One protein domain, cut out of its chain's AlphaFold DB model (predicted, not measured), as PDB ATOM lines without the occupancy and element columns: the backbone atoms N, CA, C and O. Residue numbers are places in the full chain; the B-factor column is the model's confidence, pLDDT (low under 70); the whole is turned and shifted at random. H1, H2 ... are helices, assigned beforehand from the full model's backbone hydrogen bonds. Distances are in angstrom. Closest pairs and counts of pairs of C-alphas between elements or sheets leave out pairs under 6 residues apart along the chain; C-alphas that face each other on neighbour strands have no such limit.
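AT A GLANCE: This is residues 2 to 131 of the 257 residues of an uncharacterized protein of Lactobacillus coleohominis DSM 14060 (UniProt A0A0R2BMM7). Two long helices, H1 and H3, stand apart, and the shorter H5 and H6 fill the middle between them and pack on H1. H7 packs on H1 too, while H4 and the loop of residues 36 to 57 lie toward opposite ends of the longest axis. The printed part has 130 residues, with seven named helices, H1 to H7 in order, and no named strand: all helix. It is compact, with a radius of gyration of the C-alphas of 15.2 A and spans of 47 by 35 by 26 A.

IN THESE COORDINATES: Find C-alpha 2 at (50.195, 53.122, -25.499); H1 runs from there to residue 24, 32.0 A. Next come H2, residues 32 to 35, and H3, residues 58 to 78, 30.1 A long. H4 is residues 82 to 90, H5 99 to 103 and H6 108 to 117. H7, residues 120 to 129, ends at C-alpha 129 (55.180, 48.383, -5.112).

HOW THE PARTS SIT: Start at H1, the hub. Its residues 13 to 21 touch H5, closest at the C-alphas of Ser 17 and Trp 100, 5.1 A. Residues 12 to 19 touch H7 at a steep tilt of 45 degrees, opposite ways; the closest C-alphas, of Lys 15 and Ile 126, are 6.3 A apart. Residues 9 to 16 touch H6, closest at the C-alphas of Glu 9 and Leu 108, 5.9 A. H2 only just touches H1 and H3, with 3 pairs of C-alphas within 8 A each. H3 and H6 are near each other. H4 is close to H3 but not clearly touching, about perpendicular at 83 degrees. Every O i to N i+4 pair is within hydrogen-bond range in H3, H4, H5 and H6; H1 has 18 of 19, H7 5 of 6, and H2 is too short for one.

THE WHOLE: The C-alphas farthest apart, of Asn 52 and Glu 89, are 47.5 A apart. The printed part has no cut; the link from H2 to H3 is long. No printed residue is under 70 in pLDDT.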
ATOM      1  N   LEU A   2      50.503  54.554 -25.562       86.75
ATOM      2  CA  LEU A   2      50.195  53.122 -25.499       86.75
ATOM      3  C   LEU A   2      51.349  52.282 -24.925       86.75
ATOM      4  O   LEU A   2      51.131  51.581 -23.954       86.75
ATOM      5  N   HIS A   3      52.587  52.510 -25.378       89.56
ATOM      6  CA  HIS A   3      53.773  51.849 -24.811       89.56
ATOM      7  C   HIS A   3      53.929  52.025 -23.285       89.56
ATOM      8  O   HIS A   3      54.273  51.089 -22.578       89.56
ATOM      9  N   ALA A   4      53.654  53.217 -22.739       91.56
ATOM     10  CA  ALA A   4      53.718  53.421 -21.287       91.56
ATOM     11  C   ALA A   4      52.621  52.633 -20.558       91.56
ATOM     12  O   ALA A   4      52.808  52.215 -19.422       91.56
ATOM     13  N   ILE A   5      51.459  52.475 -21.196       93.38
ATOM     14  CA  ILE A   5      50.343  51.699 -20.658       93.38
ATOM     15  C   ILE A   5      50.664  50.204 -20.714       93.38
ATOM     16  O   ILE A   5      50.399  49.517 -19.736       93.38
ATOM     17  N   GLU A   6      51.275  49.723 -21.798       94.06
ATOM     18  CA  GLU A   6      51.740  48.338 -21.945       94.06
ATOM     19  C   GLU A   6      52.750  47.969 -20.849       94.06
ATOM     20  O   GLU A   6      52.587  46.945 -20.191       94.06
ATOM     21  N   ASP A   7      53.725  48.840 -20.558       94.88
ATOM     22  CA  ASP A   7      54.677  48.633 -19.453       94.88
ATOM     23  C   ASP A   7      53.970  48.538 -18.083       94.88
ATOM     24  O   ASP A   7      54.357  47.751 -17.210       94.88
ATOM     25  N   ILE A   8      52.917  49.342 -17.879       96.56
ATOM     26  CA  ILE A   8      52.088  49.316 -16.664       96.56
ATOM     27  C   ILE A   8      51.266  48.025 -16.581       96.56
ATOM     28  O   ILE A   8      51.226  47.421 -15.509       96.56
ATOM     29  N   GLU A   9      50.645  47.599 -17.683       97.00
ATOM     30  CA  GLU A   9      49.881  46.347 -17.805       97.00
ATOM     31  C   GLU A   9      50.781  45.142 -17.506       97.00
ATOM     32  O   GLU A   9      50.513  44.403 -16.560       97.00
ATOM     33  N   LEU A  10      51.931  45.040 -18.178       96.88
ATOM     34  CA  LEU A  10      52.910  43.973 -17.966       96.88
ATOM     35  C   LEU A  10      53.393  43.910 -16.510       96.88
ATOM     36  O   LEU A  10      53.518  42.830 -15.920       96.88
ATOM     37  N   THR A  11      53.662  45.068 -15.902       97.94
ATOM     38  CA  THR A  11      54.097  45.112 -14.504       97.94
ATOM     39  C   THR A  11      52.979  44.687 -13.559       97.94
ATOM     40  O   THR A  11      53.226  43.917 -12.628       97.94
ATOM     41  N   LEU A  12      51.752  45.162 -13.782       98.38
ATOM     42  CA  LEU A  12      50.585  44.767 -12.997       98.38
ATOM     43  C   LEU A  12      50.381  43.250 -13.054       98.38
ATOM     44  O   LEU A  12      50.272  42.613 -12.004       98.38
ATOM     45  N   ASP A  13      50.395  42.681 -14.254       98.19
ATOM     46  CA  ASP A  13      50.218  41.253 -14.512       98.19
ATOM     47  C   ASP A  13      51.295  40.419 -13.823       98.19
ATOM     48  O   ASP A  13      50.993  39.458 -13.108       98.19
ATOM     49  N   THR A  14      52.551  40.856 -13.921       98.00
ATOM     50  CA  THR A  14      53.678  40.231 -13.220       98.00
ATOM     51  C   THR A  14      53.456  40.224 -11.706       98.00
ATOM     52  O   THR A  14      53.649  39.197 -11.048       98.00
ATOM     53  N   LYS A  15      53.015  41.346 -11.118       98.19
ATOM     54  CA  LYS A  15      52.769  41.439  -9.669       98.19
ATOM     55  C   LYS A  15      51.571  40.603  -9.226       98.19
ATOM     56  O   LYS A  15      51.649  39.958  -8.181       98.19
ATOM     57  N   ILE A  16      50.492  40.580 -10.005       98.25
ATOM     58  CA  ILE A  16      49.319  39.733  -9.753       98.25
ATOM     59  C   ILE A  16      49.712  38.255  -9.790       98.25
ATOM     60  O   ILE A  16      49.420  37.521  -8.844       98.25
ATOM     61  N   SER A  17      50.400  37.838 -10.853       97.75
ATOM     62  CA  SER A  17      50.874  36.468 -11.045       97.75
ATOM     63  C   SER A  17      51.781  36.025  -9.909       97.75
ATOM     64  O   SER A  17      51.564  34.960  -9.340       97.75
ATOM     65  N   HIS A  18      52.735  36.868  -9.509       97.75
ATOM     66  CA  HIS A  18      53.624  36.570  -8.395       97.75
ATOM     67  C   HIS A  18      52.848  36.393  -7.083       97.75
ATOM     68  O   HIS A  18      52.978  35.361  -6.431       97.75
ATOM     69  N   VAL A  19      51.966  37.338  -6.729       97.62
ATOM     70  CA  VAL A  19      51.178  37.263  -5.484       97.62
ATOM     71  C   VAL A  19      50.272  36.033  -5.446       97.62
ATOM     72  O   VAL A  19      50.127  35.415  -4.389       97.62
ATOM     73  N   LEU A  20      49.635  35.688  -6.567       97.31
ATOM     74  CA  LEU A  20      48.749  34.529  -6.630       97.31
ATOM     75  C   LEU A  20      49.529  33.209  -6.688       97.31
ATOM     76  O   LEU A  20      49.212  32.284  -5.944       97.31
ATOM     77  N   GLY A  21      50.550  33.135  -7.537       96.81
ATOM     78  CA  GLY A  21      51.336  31.932  -7.787       96.81
ATOM     79  C   GLY A  21      52.213  31.530  -6.608       96.81
ATOM     80  O   GLY A  21      52.219  30.362  -6.235       96.81
ATOM     81  N   GLU A  22      52.899  32.488  -5.979       95.38
ATOM     82  CA  GLU A  22      53.776  32.225  -4.830       95.38
ATOM     83  C   GLU A  22      52.975  31.736  -3.618       95.38
ATOM     84  O   GLU A  22      53.333  30.755  -2.974       95.38
ATOM     85  N   LYS A  23      51.857  32.404  -3.308       95.50
ATOM     86  CA  LYS A  23      51.101  32.142  -2.078       95.50
ATOM     87  C   LYS A  23      50.092  31.001  -2.199       95.50
ATOM     88  O   LYS A  23      49.793  30.358  -1.196       95.50
ATOM     89  N   TYR A  24      49.515  30.794  -3.381       96.62
ATOM     90  CA  TYR A  24      48.407  29.850  -3.580       96.62
ATOM     91  C   TYR A  24      48.731  28.739  -4.584       96.62
ATOM     92  O   TYR A  24      47.891  27.872  -4.821       96.62
ATOM     93  N   GLY A  25      49.935  28.741  -5.157       96.69
ATOM     94  CA  GLY A  25      50.362  27.788  -6.170       96.69
ATOM     95  C   GLY A  25      49.915  28.167  -7.589       96.69
ATOM     96  O   GLY A  25      49.129  29.100  -7.788       96.69
ATOM     97  N   PRO A  26      50.387  27.421  -8.604       95.44
ATOM     98  CA  PRO A  26      50.207  27.761 -10.016       95.44
ATOM     99  C   PRO A  26      48.736  27.896 -10.426       95.44
ATOM    100  O   PRO A  26      48.399  28.783 -11.202       95.44
ATOM    101  N   THR A  27      47.846  27.066  -9.884       96.00
ATOM    102  CA  THR A  27      46.400  27.082 -10.168       96.00
ATOM    103  C   THR A  27      45.568  27.591  -8.988       96.00
ATOM    104  O   THR A  27      44.340  27.492  -9.000       96.00
ATOM    105  N   GLY A  28      46.203  28.187  -7.973       94.62
ATOM    106  CA  GLY A  28      45.537  28.663  -6.756       94.62
ATOM    107  C   GLY A  28      44.450  29.711  -6.996       94.62
ATOM    108  O   GLY A  28      43.500  29.815  -6.219       94.62
ATOM    109  N   TYR A  29      44.541  30.437  -8.115       95.75
ATOM    110  CA  TYR A  29      43.527  31.396  -8.551       95.75
ATOM    111  C   TYR A  29      42.139  30.758  -8.752       95.75
ATOM    112  O   TYR A  29      41.133  31.459  -8.691       95.75
ATOM    113  N   THR A  30      42.062  29.440  -8.972       95.94
ATOM    114  CA  THR A  30      40.803  28.734  -9.259       95.94
ATOM    115  C   THR A  30      39.847  28.668  -8.068       95.94
ATOM    116  O   THR A  30      38.638  28.568  -8.266       95.94
ATOM    117  N   ASN A  31      40.365  28.771  -6.838       95.31
ATOM    118  CA  ASN A  31      39.566  28.752  -5.617       95.31
ATOM    119  C   ASN A  31      39.537  30.141  -4.969       95.31
ATOM    120  O   ASN A  31      40.426  30.510  -4.194       95.31
ATOM    121  N   PHE A  32      38.487  30.910  -5.257       95.38
ATOM    122  CA  PHE A  32      38.344  32.294  -4.796       95.38
ATOM    123  C   PHE A  32      38.260  32.392  -3.269       95.38
ATOM    124  O   PHE A  32      38.651  33.408  -2.694       95.38
ATOM    125  N   LEU A  33      37.835  31.328  -2.576       92.25
ATOM    126  CA  LEU A  33      37.775  31.317  -1.113       92.25
ATOM    127  C   LEU A  33      39.156  31.495  -0.466       92.25
ATOM    128  O   LEU A  33      39.227  31.938   0.684       92.25
ATOM    129  N   ASN A  34      40.244  31.186  -1.175       93.50
ATOM    130  CA  ASN A  34      41.599  31.237  -0.628       93.50
ATOM    131  C   ASN A  34      42.239  32.628  -0.719       93.50
ATOM    132  O   ASN A  34      43.017  33.015   0.159       93.50
ATOM    133  N   TRP A  35      41.918  33.398  -1.758       95.31
ATOM    134  CA  TRP A  35      42.661  34.616  -2.087       95.31
ATOM    135  C   TRP A  35      41.804  35.876  -2.215       95.31
ATOM    136  O   TRP A  35      42.360  36.976  -2.105       95.31
ATOM    137  N   CYS A  36      40.484  35.748  -2.382       95.62
ATOM    138  CA  CYS A  36      39.572  36.885  -2.485       95.62
ATOM    139  C   CYS A  36      39.237  37.511  -1.130       95.62
ATOM    140  O   CYS A  36      39.347  36.899  -0.062       95.62
ATOM    141  N   GLN A  37      38.772  38.758  -1.179       94.06
ATOM    142  CA  GLN A  37      38.172  39.404  -0.024       94.06
ATOM    143  C   GLN A  37      36.819  38.755   0.315       94.06
ATOM    144  O   GLN A  37      35.909  38.746  -0.508       94.06
ATOM    145  N   LYS A  38      36.695  38.238   1.545       90.44
ATOM    146  CA  LYS A  38      35.486  37.546   2.032       90.44
ATOM    147  C   LYS A  38      34.978  38.040   3.388       90.44
ATOM    148  O   LYS A  38      33.778  38.159   3.596       90.44
ATOM    149  N   PHE A  39      35.898  38.382   4.289       87.44
ATOM    150  CA  PHE A  39      35.587  38.751   5.676       87.44
ATOM    151  C   PHE A  39      35.112  40.193   5.859       87.44
ATOM    152  O   PHE A  39      34.802  40.595   6.973       87.44
ATOM    153  N   GLU A  40      35.036  40.960   4.780       88.38
ATOM    154  CA  GLU A  40      34.495  42.311   4.783       88.38
ATOM    155  C   GLU A  40      33.920  42.620   3.405       88.38
ATOM    156  O   GLU A  40      34.378  42.058   2.403       88.38
ATOM    157  N   ARG A  41      32.982  43.564   3.338       87.69
ATOM    158  CA  ARG A  41      32.454  44.082   2.076       87.69
ATOM    159  C   ARG A  41      33.578  44.576   1.168       87.69
ATOM    160  O   ARG A  41      34.435  45.362   1.572       87.69
ATOM    161  N   ASN A  42      33.553  44.132  -0.084       92.19
ATOM    162  CA  ASN A  42      34.499  44.573  -1.094       92.19
ATOM    163  C   ASN A  42      34.029  45.888  -1.732       92.19
ATOM    164  O   ASN A  42      33.085  45.893  -2.514       92.19
ATOM    165  N   GLU A  43      34.690  47.000  -1.412       91.44
ATOM    166  CA  GLU A  43      34.319  48.330  -1.924       91.44
ATOM    167  C   GLU A  43      34.484  48.480  -3.447       91.44
ATOM    168  O   GLU A  43      33.864  49.354  -4.050       91.44
ATOM    169  N   PHE A  44      35.281  47.615  -4.082       93.88
ATOM    170  CA  PHE A  44      35.576  47.684  -5.515       93.88
ATOM    171  C   PHE A  44      34.667  46.807  -6.377       93.88
ATOM    172  O   PHE A  44      34.727  46.892  -7.604       93.88
ATOM    173  N   ILE A  45      33.841  45.960  -5.757       92.19
ATOM    174  CA  ILE A  45      32.908  45.075  -6.452       92.19
ATOM    175  C   ILE A  45      31.492  45.530  -6.124       92.19
ATOM    176  O   ILE A  45      31.068  45.532  -4.970       92.19
ATOM    177  N   ARG A  46      30.749  45.934  -7.156       87.50
ATOM    178  CA  ARG A  46      29.357  46.348  -6.995       87.50
ATOM    179  C   ARG A  46      28.483  45.120  -6.759       87.50
ATOM    180  O   ARG A  46      28.407  44.238  -7.609       87.50
ATOM    181  N   ASP A  47      27.775  45.134  -5.640       86.25
ATOM    182  CA  ASP A  47      26.749  44.155  -5.304       86.25
ATOM    183  C   ASP A  47      25.469  44.888  -4.866       86.25
ATOM    184  O   ASP A  47      25.385  45.367  -3.732       86.25
ATOM    185  N   PRO A  48      24.490  45.056  -5.774       83.94
ATOM    186  CA  PRO A  48      23.224  45.708  -5.452       83.94
ATOM    187  C   PRO A  48      22.396  44.943  -4.413       83.94
ATOM    188  O   PRO A  48      21.666  45.570  -3.649       83.94
ATOM    189  N   HIS A  49      22.519  43.612  -4.373       83.69
ATOM    190  CA  HIS A  49      21.716  42.742  -3.512       83.69
ATOM    191  C   HIS A  49      22.235  42.699  -2.072       83.69
ATOM    192  O   HIS A  49      21.494  42.337  -1.163       83.69
ATOM    193  N   ASN A  50      23.481  43.124  -1.854       82.69
ATOM    194  CA  ASN A  50      24.125  43.158  -0.544       82.69
ATOM    195  C   ASN A  50      24.734  44.538  -0.233       82.69
ATOM    196  O   ASN A  50      25.821  44.667   0.335       82.69
ATOM    197  N   SER A  51      24.033  45.602  -0.628       76.44
ATOM    198  CA  SER A  51      24.505  46.989  -0.498       76.44
ATOM    199  C   SER A  51      24.801  47.412   0.951       76.44
ATOM    200  O   SER A  51      25.747  48.169   1.177       76.44
ATOM    201  N   ASN A  52      24.060  46.862   1.919       80.31
ATOM    202  CA  ASN A  52      24.220  47.104   3.361       80.31
ATOM    203  C   ASN A  52      24.934  45.954   4.102       80.31
ATOM    204  O   ASN A  52      24.977  45.935   5.332       80.31
ATOM    205  N   GLY A  53      25.492  44.985   3.372       79.31
ATOM    206  CA  GLY A  53      26.176  43.835   3.954       79.31
ATOM    207  C   GLY A  53      27.507  44.174   4.605       79.31
ATOM    208  O   GLY A  53      28.299  44.959   4.079       79.31
ATOM    209  N   LYS A  54      27.804  43.503   5.724       84.44
ATOM    210  CA  LYS A  54      29.115  43.576   6.391       84.44
ATOM    211  C   LYS A  54      30.186  42.736   5.683       84.44
ATOM    212  O   LYS A  54      31.362  43.096   5.699       84.44
ATOM    213  N   PHE A  55      29.784  41.635   5.052       88.00
ATOM    214  CA  PHE A  55      30.659  40.649   4.416       88.00
ATOM    215  C   PHE A  55      30.429  40.598   2.906       88.00
ATOM    216  O   PHE A  55      29.392  41.045   2.420       88.00
ATOM    217  N   MET A  56      31.392  40.040   2.170       86.19
ATOM    218  CA  MET A  56      31.194  39.730   0.753       86.19
ATOM    219  C   MET A  56      30.089  38.677   0.618       86.19
ATOM    220  O   MET A  56      30.137  37.656   1.307       86.19
ATOM    221  N   ASP A  57      29.122  38.908  -0.270       90.00
ATOM    222  CA  ASP A  57      28.073  37.921  -0.522       90.00
ATOM    223  C   ASP A  57      28.669  36.650  -1.145       90.00
ATOM    224  O   ASP A  57      29.495  36.700  -2.066       90.00
ATOM    225  N   ARG A  58      28.268  35.488  -0.621       88.94
ATOM    226  CA  ARG A  58      28.831  34.200  -1.041       88.94
ATOM    227  C   ARG A  58      28.398  33.833  -2.456       88.94
ATOM    228  O   ARG A  58      29.217  33.301  -3.206       88.94
ATOM    229  N   ASN A  59      27.151  34.124  -2.824       91.31
ATOM    230  CA  ASN A  59      26.643  33.834  -4.161       91.31
ATOM    231  C   ASN A  59      27.320  34.740  -5.186       91.31
ATOM    232  O   ASN A  59      27.736  34.264  -6.239       91.31
ATOM    233  N   LYS A  60      27.536  36.012  -4.844       91.94
ATOM    234  CA  LYS A  60      28.292  36.949  -5.668       91.94
ATOM    235  C   LYS A  60      29.733  36.492  -5.863       91.94
ATOM    236  O   LYS A  60      30.233  36.528  -6.982       91.94
ATOM    237  N   LEU A  61      30.404  36.034  -4.806       92.88
ATOM    238  CA  LEU A  61      31.766  35.510  -4.921       92.88
ATOM    239  C   LEU A  61      31.829  34.257  -5.812       92.88
ATOM    240  O   LEU A  61      32.757  34.119  -6.606       92.88
ATOM    241  N   LEU A  62      30.841  33.365  -5.699       94.19
ATOM    242  CA  LEU A  62      30.736  32.170  -6.537       94.19
ATOM    243  C   LEU A  62      30.442  32.518  -8.005       94.19
ATOM    244  O   LEU A  62      31.032  31.922  -8.903       94.19
ATOM    245  N   ASP A  63      29.580  33.505  -8.254       94.56
ATOM    246  CA  ASP A  63      29.311  34.060  -9.585       94.56
ATOM    247  C   ASP A  63      30.589  34.626 -10.224       94.56
ATOM    248  O   ASP A  63      30.926  34.271 -11.355       94.56
ATOM    249  N   GLU A  64      31.358  35.430  -9.483       95.75
ATOM    250  CA  GLU A  64      32.654  35.955  -9.941       95.75
ATOM    251  C   GLU A  64      33.659  34.831 -10.240       95.75
ATOM    252  O   GLU A  64      34.326  34.860 -11.277       95.75
ATOM    253  N   GLN A  65      33.727  33.804  -9.385       96.31
ATOM    254  CA  GLN A  65      34.575  32.633  -9.622       96.31
ATOM    255  C   GLN A  65      34.180  31.914 -10.915       96.31
ATOM    256  O   GLN A  65      35.030  31.646 -11.764       96.31
ATOM    257  N   ASN A  66      32.892  31.621 -11.091       96.31
ATOM    258  CA  ASN A  66      32.395  30.906 -12.262       96.31
ATOM    259  C   ASN A  66      32.649  31.691 -13.553       96.31
ATOM    260  O   ASN A  66      33.136  31.121 -14.530       96.31
ATOM    261  N   LYS A  67      32.391  33.005 -13.546       96.06
ATOM    262  CA  LYS A  67      32.680  33.899 -14.677       96.06
ATOM    263  C   LYS A  67      34.165  33.915 -15.021       96.06
ATOM    264  O   LYS A  67      34.526  33.763 -16.188       96.06
ATOM    265  N   PHE A  68      35.031  34.049 -14.018       96.12
ATOM    266  CA  PHE A  68      36.471  34.068 -14.241       96.12
ATOM    267  C   PHE A  68      36.983  32.738 -14.802       96.12
ATOM    268  O   PHE A  68      37.734  32.733 -15.774       96.12
ATOM    269  N   LEU A  69      36.538  31.603 -14.256       95.81
ATOM    270  CA  LEU A  69      36.935  30.278 -14.740       95.81
ATOM    271  C   LEU A  69      36.458  30.009 -16.173       95.81
ATOM    272  O   LEU A  69      37.192  29.413 -16.961       95.81
ATOM    273  N   GLN A  70      35.261  30.471 -16.545       95.19
ATOM    274  CA  GLN A  70      34.793  30.400 -17.933       95.19
ATOM    275  C   GLN A  70      35.675  31.236 -18.865       95.19
ATOM    276  O   GLN A  70      36.074  30.760 -19.932       95.19
ATOM    277  N   THR A  71      36.036  32.454 -18.452       94.38
ATOM    278  CA  THR A  71      36.986  33.293 -19.190       94.38
ATOM    279  C   THR A  71      38.346  32.614 -19.320       94.38
ATOM    280  O   THR A  71      38.863  32.540 -20.432       94.38
ATOM    281  N   ALA A  72      38.892  32.049 -18.242       94.81
ATOM    282  CA  ALA A  72      40.180  31.362 -18.248       94.81
ATOM    283  C   ALA A  72      40.197  30.182 -19.227       94.81
ATOM    284  O   ALA A  72      41.091  30.093 -20.067       94.81
ATOM    285  N   LYS A  73      39.162  29.332 -19.198       93.62
ATOM    286  CA  LYS A  73      38.998  28.232 -20.161       93.62
ATOM    287  C   LYS A  73      38.935  28.747 -21.595       93.62
ATOM    288  O   LYS A  73      39.661  28.267 -22.463       93.62
ATOM    289  N   ARG A  74      38.105  29.762 -21.857       94.12
ATOM    290  CA  ARG A  74      37.974  30.364 -23.194       94.12
ATOM    291  C   ARG A  74      39.312  30.904 -23.704       94.12
ATOM    292  O   ARG A  74      39.641  30.671 -24.863       94.12
ATOM    293  N   LYS A  75      40.062  31.619 -22.862       94.12
ATOM    294  CA  LYS A  75      41.378  32.182 -23.198       94.12
ATOM    295  C   LYS A  75      42.393  31.074 -23.457       94.12
ATOM    296  O   LYS A  75      43.033  31.089 -24.499       94.12
ATOM    297  N   MET A  76      42.446  30.062 -22.590       92.69
ATOM    298  CA  MET A  76      43.295  28.889 -22.782       92.69
ATOM    299  C   MET A  76      43.041  28.239 -24.144       92.69
ATOM    300  O   MET A  76      43.990  28.036 -24.891       92.69
ATOM    301  N   HIS A  77      41.786  27.953 -24.505       90.31
ATOM    302  CA  HIS A  77      41.466  27.275 -25.767       90.31
ATOM    303  C   HIS A  77      41.673  28.147 -27.011       90.31
ATOM    304  O   HIS A  77      42.123  27.639 -28.035       90.31
ATOM    305  N   LYS A  78      41.342  29.443 -26.946       92.06
ATOM    306  CA  LYS A  78      41.424  30.353 -28.103       92.06
ATOM    307  C   LYS A  78      42.793  31.003 -28.286       92.06
ATOM    308  O   LYS A  78      43.023  31.607 -29.330       92.06
ATOM    309  N   SER A  79      43.678  30.921 -27.294       91.56
ATOM    310  CA  SER A  79      44.977  31.581 -27.365       91.56
ATOM    311  C   SER A  79      45.834  31.024 -28.503       91.56
ATOM    312  O   SER A  79      46.036  29.807 -28.643       91.56
ATOM    313  N   ALA A  80      46.365  31.962 -29.285       91.75
ATOM    314  CA  ALA A  80      47.326  31.715 -30.343       91.75
ATOM    315  C   ALA A  80      48.784  31.733 -29.847       91.75
ATOM    316  O   ALA A  80      49.669  31.403 -30.646       91.75
ATOM    317  N   SER A  81      49.031  32.091 -28.577       94.19
ATOM    318  CA  SER A  81      50.379  32.205 -28.018       94.19
ATOM    319  C   SER A  81      51.091  30.852 -28.009       94.19
ATOM    320  O   SER A  81      50.478  29.795 -27.824       94.19
ATOM    321  N   LEU A  82      52.401  30.879 -28.270       94.31
ATOM    322  CA  LEU A  82      53.213  29.666 -28.365       94.31
ATOM    323  C   LEU A  82      53.242  28.909 -27.034       94.31
ATOM    324  O   LEU A  82      53.094  27.689 -27.019       94.31
ATOM    325  N   ASP A  83      53.382  29.629 -25.924       94.31
ATOM    326  CA  ASP A  83      53.460  29.028 -24.594       94.31
ATOM    327  C   ASP A  83      52.137  28.371 -24.193       94.31
ATOM    328  O   ASP A  83      52.139  27.256 -23.668       94.31
ATOM    329  N   MET A  84      50.993  28.991 -24.516       94.81
ATOM    330  CA  MET A  84      49.687  28.383 -24.253       94.81
ATOM    331  C   MET A  84      49.434  27.165 -25.147       94.81
ATOM    332  O   MET A  84      48.894  26.167 -24.673       94.81
ATOM    333  N   LYS A  85      49.856  27.201 -26.420       94.12
ATOM    334  CA  LYS A  85      49.802  26.031 -27.316       94.12
ATOM    335  C   LYS A  85      50.591  24.852 -26.745       94.12
ATOM    336  O   LYS A  85      50.000  23.799 -26.516       94.12
ATOM    337  N   LYS A  86      51.867  25.070 -26.409       94.88
ATOM    338  CA  LYS A  86      52.733  24.055 -25.788       94.88
ATOM    339  C   LYS A  86      52.149  23.524 -24.484       94.88
ATOM    340  O   LYS A  86      52.181  22.324 -24.231       94.88
ATOM    341  N   PHE A  87      51.591  24.401 -23.647       95.00
ATOM    342  CA  PHE A  87      50.943  23.982 -22.408       95.00
ATOM    343  C   PHE A  87      49.773  23.028 -22.671       95.00
ATOM    344  O   PHE A  87      49.703  21.986 -22.020       95.00
ATOM    345  N   ARG A  88      48.885  23.348 -23.623       93.62
ATOM    346  CA  ARG A  88      47.739  22.493 -23.976       93.62
ATOM    347  C   ARG A  88      48.174  21.140 -24.535       93.62
ATOM    348  O   ARG A  88      47.590  20.130 -24.163       93.62
ATOM    349  N   GLU A  89      49.185  21.128 -25.399       93.12
ATOM    350  CA  GLU A  89      49.740  19.902 -25.991       93.12
ATOM    351  C   GLU A  89      50.341  18.984 -24.920       93.12
ATOM    352  O   GLU A  89      50.051  17.792 -24.889       93.12
ATOM    353  N   ASN A  90      51.106  19.555 -23.986       94.50
ATOM    354  CA  ASN A  90      51.754  18.799 -22.913       94.50
ATOM    355  C   ASN A  90      50.799  18.415 -21.768       94.50
ATOM    356  O   ASN A  90      51.138  17.562 -20.952       94.50
ATOM    357  N   ASN A  91      49.626  19.052 -21.664       92.19
ATOM    358  CA  ASN A  91      48.677  18.861 -20.562       92.19
ATOM    359  C   ASN A  91      47.228  18.709 -21.073       92.19
ATOM    360  O   ASN A  91      46.368  19.516 -20.706       92.19
ATOM    361  N   PRO A  92      46.912  17.671 -21.873       86.81
ATOM    362  CA  PRO A  92      45.614  17.540 -22.549       86.81
ATOM    363  C   PRO A  92      44.419  17.422 -21.589       86.81
ATOM    364  O   PRO A  92      43.307  17.816 -21.932       86.81
ATOM    365  N   ASN A  93      44.649  16.930 -20.368       88.06
ATOM    366  CA  ASN A  93      43.619  16.782 -19.334       88.06
ATOM    367  C   ASN A  93      43.521  17.995 -18.391       88.06
ATOM    368  O   ASN A  93      42.680  18.008 -17.489       88.06
ATOM    369  N   SER A  94      44.381  19.009 -18.548       85.94
ATOM    370  CA  SER A  94      44.324  20.195 -17.695       85.94
ATOM    371  C   SER A  94      43.201  21.128 -18.131       85.94
ATOM    372  O   SER A  94      43.089  21.524 -19.288       85.94
ATOM    373  N   THR A  95      42.378  21.530 -17.167       83.38
ATOM    374  CA  THR A  95      41.278  22.478 -17.390       83.38
ATOM    375  C   THR A  95      41.679  23.931 -17.148       83.38
ATOM    376  O   THR A  95      40.906  24.830 -17.478       83.38
ATOM    377  N   ASN A  96      42.849  24.165 -16.544       90.44
ATOM    378  CA  ASN A  96      43.286  25.474 -16.072       90.44
ATOM    379  C   ASN A  96      44.808  25.629 -16.250       90.44
ATOM    380  O   ASN A  96      45.562  24.830 -15.685       90.44
ATOM    381  N   PRO A  97      45.281  26.642 -16.999       94.88
ATOM    382  CA  PRO A  97      46.707  26.934 -17.098       94.88
ATOM    383  C   PRO A  97      47.237  27.540 -15.792       94.88
ATOM    384  O   PRO A  97      46.455  28.053 -14.995       94.88
ATOM    385  N   PRO A  98      48.554  27.515 -15.534       96.31
ATOM    386  CA  PRO A  98      49.120  28.227 -14.395       96.31
ATOM    387  C   PRO A  98      48.892  29.744 -14.523       96.31
ATOM    388  O   PRO A  98      48.853  30.284 -15.629       96.31
ATOM    389  N   ILE A  99      48.778  30.455 -13.395       97.31
ATOM    390  CA  ILE A  99      48.422  31.884 -13.362       97.31
ATOM    391  C   ILE A  99      49.369  32.760 -14.183       97.31
ATOM    392  O   ILE A  99      48.905  33.671 -14.858       97.31
ATOM    393  N   TRP A 100      50.671  32.460 -14.181       96.44
ATOM    394  CA  TRP A 100      51.665  33.213 -14.952       96.44
ATOM    395  C   TRP A 100      51.448  33.111 -16.461       96.44
ATOM    396  O   TRP A 100      51.821  34.019 -17.191       96.44
ATOM    397  N   LEU A 101      50.832  32.022 -16.923       96.56
ATOM    398  CA  LEU A 101      50.503  31.822 -18.325       96.56
ATOM    399  C   LEU A 101      49.124  32.403 -18.645       96.56
ATOM    400  O   LEU A 101      48.934  32.996 -19.701       96.56
ATOM    401  N   LEU A 102      48.165  32.269 -17.721       97.25
ATOM    402  CA  LEU A 102      46.828  32.836 -17.879       97.25
ATOM    403  C   LEU A 102      46.844  34.366 -17.930       97.25
ATOM    404  O   LEU A 102      46.127  34.946 -18.741       97.25
ATOM    405  N   ILE A 103      47.611  35.008 -17.045       96.75
ATOM    406  CA  ILE A 103      47.611  36.466 -16.883       96.75
ATOM    407  C   ILE A 103      48.006  37.174 -18.186       96.75
ATOM    408  O   ILE A 103      47.376  38.158 -18.539       96.75
ATOM    409  N   ASN A 104      48.930  36.591 -18.961       94.75
ATOM    410  CA  ASN A 104      49.389  37.117 -20.252       94.75
ATOM    411  C   ASN A 104      48.293  37.122 -21.333       94.75
ATOM    412  O   ASN A 104      48.438  37.764 -22.369       94.75
ATOM    413  N   GLU A 105      47.207  36.377 -21.121       95.50
ATOM    414  CA  GLU A 105      46.058  36.322 -22.027       95.50
ATOM    415  C   GLU A 105      44.922  37.251 -21.580       95.50
ATOM    416  O   GLU A 105      43.925  37.417 -22.297       95.50
ATOM    417  N   LEU A 106      45.008  37.817 -20.374       96.31
ATOM    418  CA  LEU A 106      44.007  38.737 -19.857       96.31
ATOM    419  C   LEU A 106      44.190  40.120 -20.483       96.31
ATOM    420  O   LEU A 106      45.268  40.530 -20.886       96.31
ATOM    421  N   THR A 107      43.082  40.834 -20.616       95.94
ATOM    422  CA  THR A 107      43.113  42.268 -20.899       95.94
ATOM    423  C   THR A 107      43.413  43.030 -19.613       95.94
ATOM    424  O   THR A 107      42.993  42.597 -18.540       95.94
ATOM    425  N   LEU A 108      43.995  44.226 -19.718       96.69
ATOM    426  CA  LEU A 108      44.143  45.152 -18.590       96.69
ATOM    427  C   LEU A 108      42.898  45.243 -17.690       96.69
ATOM    428  O   LEU A 108      43.006  45.185 -16.468       96.69
ATOM    429  N   GLY A 109      41.701  45.347 -18.275       97.00
ATOM    430  CA  GLY A 109      40.449  45.382 -17.517       97.00
ATOM    431  C   GLY A 109      40.181  44.103 -16.711       97.00
ATOM    432  O   GLY A 109      39.755  44.186 -15.558       97.00
ATOM    433  N   GLU A 110      40.465  42.930 -17.283       97.50
ATOM    434  CA  GLU A 110      40.363  41.633 -16.601       97.50
ATOM    435  C   GLU A 110      41.397  41.526 -15.460       97.50
ATOM    436  O   GLU A 110      41.042  41.100 -14.359       97.50
ATOM    437  N   SER A 111      42.633  41.994 -15.665       98.25
ATOM    438  CA  SER A 111      43.679  42.029 -14.630       98.25
ATOM    439  C   SER A 111      43.352  42.993 -13.485       98.25
ATOM    440  O   SER A 111      43.502  42.656 -12.307       98.25
ATOM    441  N   ILE A 112      42.822  44.180 -13.792       98.31
ATOM    442  CA  ILE A 112      42.341  45.129 -12.776       98.31
ATOM    443  C   ILE A 112      41.181  44.525 -11.987       98.31
ATOM    444  O   ILE A 112      41.140  44.646 -10.762       98.31
ATOM    445  N   HIS A 113      40.244  43.851 -12.657       97.88
ATOM    446  CA  HIS A 113      39.142  43.162 -11.983       97.88
ATOM    447  C   HIS A 113      39.653  42.061 -11.047       97.88
ATOM    448  O   HIS A 113      39.196  41.951  -9.907       97.88
ATOM    449  N   LEU A 114      40.673  41.311 -11.471       97.69
ATOM    450  CA  LEU A 114      41.329  40.308 -10.636       97.69
ATOM    451  C   LEU A 114      41.942  40.940  -9.374       97.69
ATOM    452  O   LEU A 114      41.680  40.466  -8.266       97.69
ATOM    453  N   LEU A 115      42.658  42.064  -9.505       98.38
ATOM    454  CA  LEU A 115      43.155  42.853  -8.367       98.38
ATOM    455  C   LEU A 115      42.013  43.313  -7.439       98.38
ATOM    456  O   LEU A 115      42.113  43.198  -6.212       98.38
ATOM    457  N   LYS A 116      40.898  43.791  -8.004       97.94
ATOM    458  CA  LYS A 116      39.701  44.199  -7.248       97.94
ATOM    459  C   LYS A 116      39.046  43.043  -6.500       97.94
ATOM    460  O   LYS A 116      38.384  43.291  -5.501       97.94
ATOM    461  N   LEU A 117      39.238  41.787  -6.889       97.25
ATOM    462  CA  LEU A 117      38.702  40.629  -6.161       97.25
ATOM    463  C   LEU A 117      39.587  40.195  -4.983       97.25
ATOM    464  O   LEU A 117      39.071  39.696  -3.980       97.25
ATOM    465  N   MET A 118      40.898  40.435  -5.063       97.44
ATOM    466  CA  MET A 118      41.876  39.988  -4.066       97.44
ATOM    467  C   MET A 118      41.588  40.470  -2.638       97.44
ATOM    468  O   MET A 118      41.027  41.537  -2.420       97.44
ATOM    469  N   SER A 119      42.053  39.725  -1.637       96.88
ATOM    470  CA  SER A 119      42.039  40.169  -0.238       96.88
ATOM    471  C   SER A 119      42.785  41.497  -0.038       96.88
ATOM    472  O   SER A 119      43.733  41.808  -0.764       96.88
ATOM    473  N   LYS A 120      42.421  42.255   1.008       96.81
ATOM    474  CA  LYS A 120      43.083  43.525   1.365       96.81
ATOM    475  C   LYS A 120      44.606  43.401   1.445       96.81
ATOM    476  O   LYS A 120      45.314  44.255   0.921       96.81
ATOM    477  N   ASN A 121      45.107  42.320   2.047       96.62
ATOM    478  CA  ASN A 121      46.544  42.082   2.194       96.62
ATOM    479  C   ASN A 121      47.229  41.877   0.840       96.62
ATOM    480  O   ASN A 121      48.286  42.452   0.597       96.62
ATOM    481  N   ASN A 122      46.615  41.104  -0.057       97.56
ATOM    482  CA  ASN A 122      47.158  40.875  -1.395       97.56
ATOM    483  C   ASN A 122      47.152  42.174  -2.222       97.56
ATOM    484  O   ASN A 122      48.166  42.508  -2.827       97.56
ATOM    485  N   ARG A 123      46.069  42.965  -2.165       98.12
ATOM    486  CA  ARG A 123      46.032  44.288  -2.815       98.12
ATOM    487  C   ARG A 123      47.096  45.228  -2.263       98.12
ATOM    488  O   ARG A 123      47.792  45.874  -3.037       98.12
ATOM    489  N   LYS A 124      47.268  45.263  -0.935       98.06
ATOM    490  CA  LYS A 124      48.271  46.103  -0.271       98.06
ATOM    491  C   LYS A 124      49.688  45.756  -0.725       98.06
ATOM    492  O   LYS A 124      50.473  46.673  -0.940       98.06
ATOM    493  N   LYS A 125      50.013  44.469  -0.918       97.81
ATOM    494  CA  LYS A 125      51.316  44.051  -1.469       97.81
ATOM    495  C   LYS A 125      51.578  44.680  -2.842       97.81
ATOM    496  O   LYS A 125      52.656  45.218  -3.066       97.81
ATOM    497  N   ILE A 126      50.581  44.666  -3.727       98.19
ATOM    498  CA  ILE A 126      50.697  45.238  -5.076       98.19
ATOM    499  C   ILE A 126      50.738  46.773  -5.014       98.19
ATOM    500  O   ILE A 126      51.590  47.387  -5.646       98.19
ATOM    501  N   ALA A 127      49.888  47.404  -4.201       98.06
ATOM    502  CA  ALA A 127      49.868  48.858  -4.019       98.06
ATOM    503  C   ALA A 127      51.186  49.411  -3.456       98.06
ATOM    504  O   ALA A 127      51.672  50.445  -3.915       98.06
ATOM    505  N   SER A 128      51.815  48.670  -2.539       97.50
ATOM    506  CA  SER A 128      53.098  49.049  -1.938       97.50
ATOM    507  C   SER A 128      54.221  49.134  -2.973       97.50
ATOM    508  O   SER A 128      55.061  50.019  -2.864       97.50
ATOM    509  N   PHE A 129      54.211  48.290  -4.013       96.44
ATOM    510  CA  PHE A 129      55.180  48.383  -5.112       96.44
ATOM    511  C   PHE A 129      55.082  49.719  -5.867       96.44
ATOM    512  O   PHE A 129      56.093  50.291  -6.259       96.44
ATOM    513  N   PHE A 130      53.869  50.251  -6.030       95.56
ATOM    514  CA  PHE A 130      53.643  51.557  -6.653       95.56
ATOM    515  C   PHE A 130      53.776  52.732  -5.669       95.56
ATOM    516  O   PHE A 130      53.569  53.890  -6.058       95.56
ATOM    517  N   GLU A 131      54.142  52.447  -4.414       95.88
ATOM    518  CA  GLU A 131      54.230  53.398  -3.302       95.88
ATOM    519  C   GLU A 131      52.953  54.231  -3.157       95.88
ATOM    520  O   GLU A 131      52.974  55.461  -3.194       95.88
TER     521      GLU A 131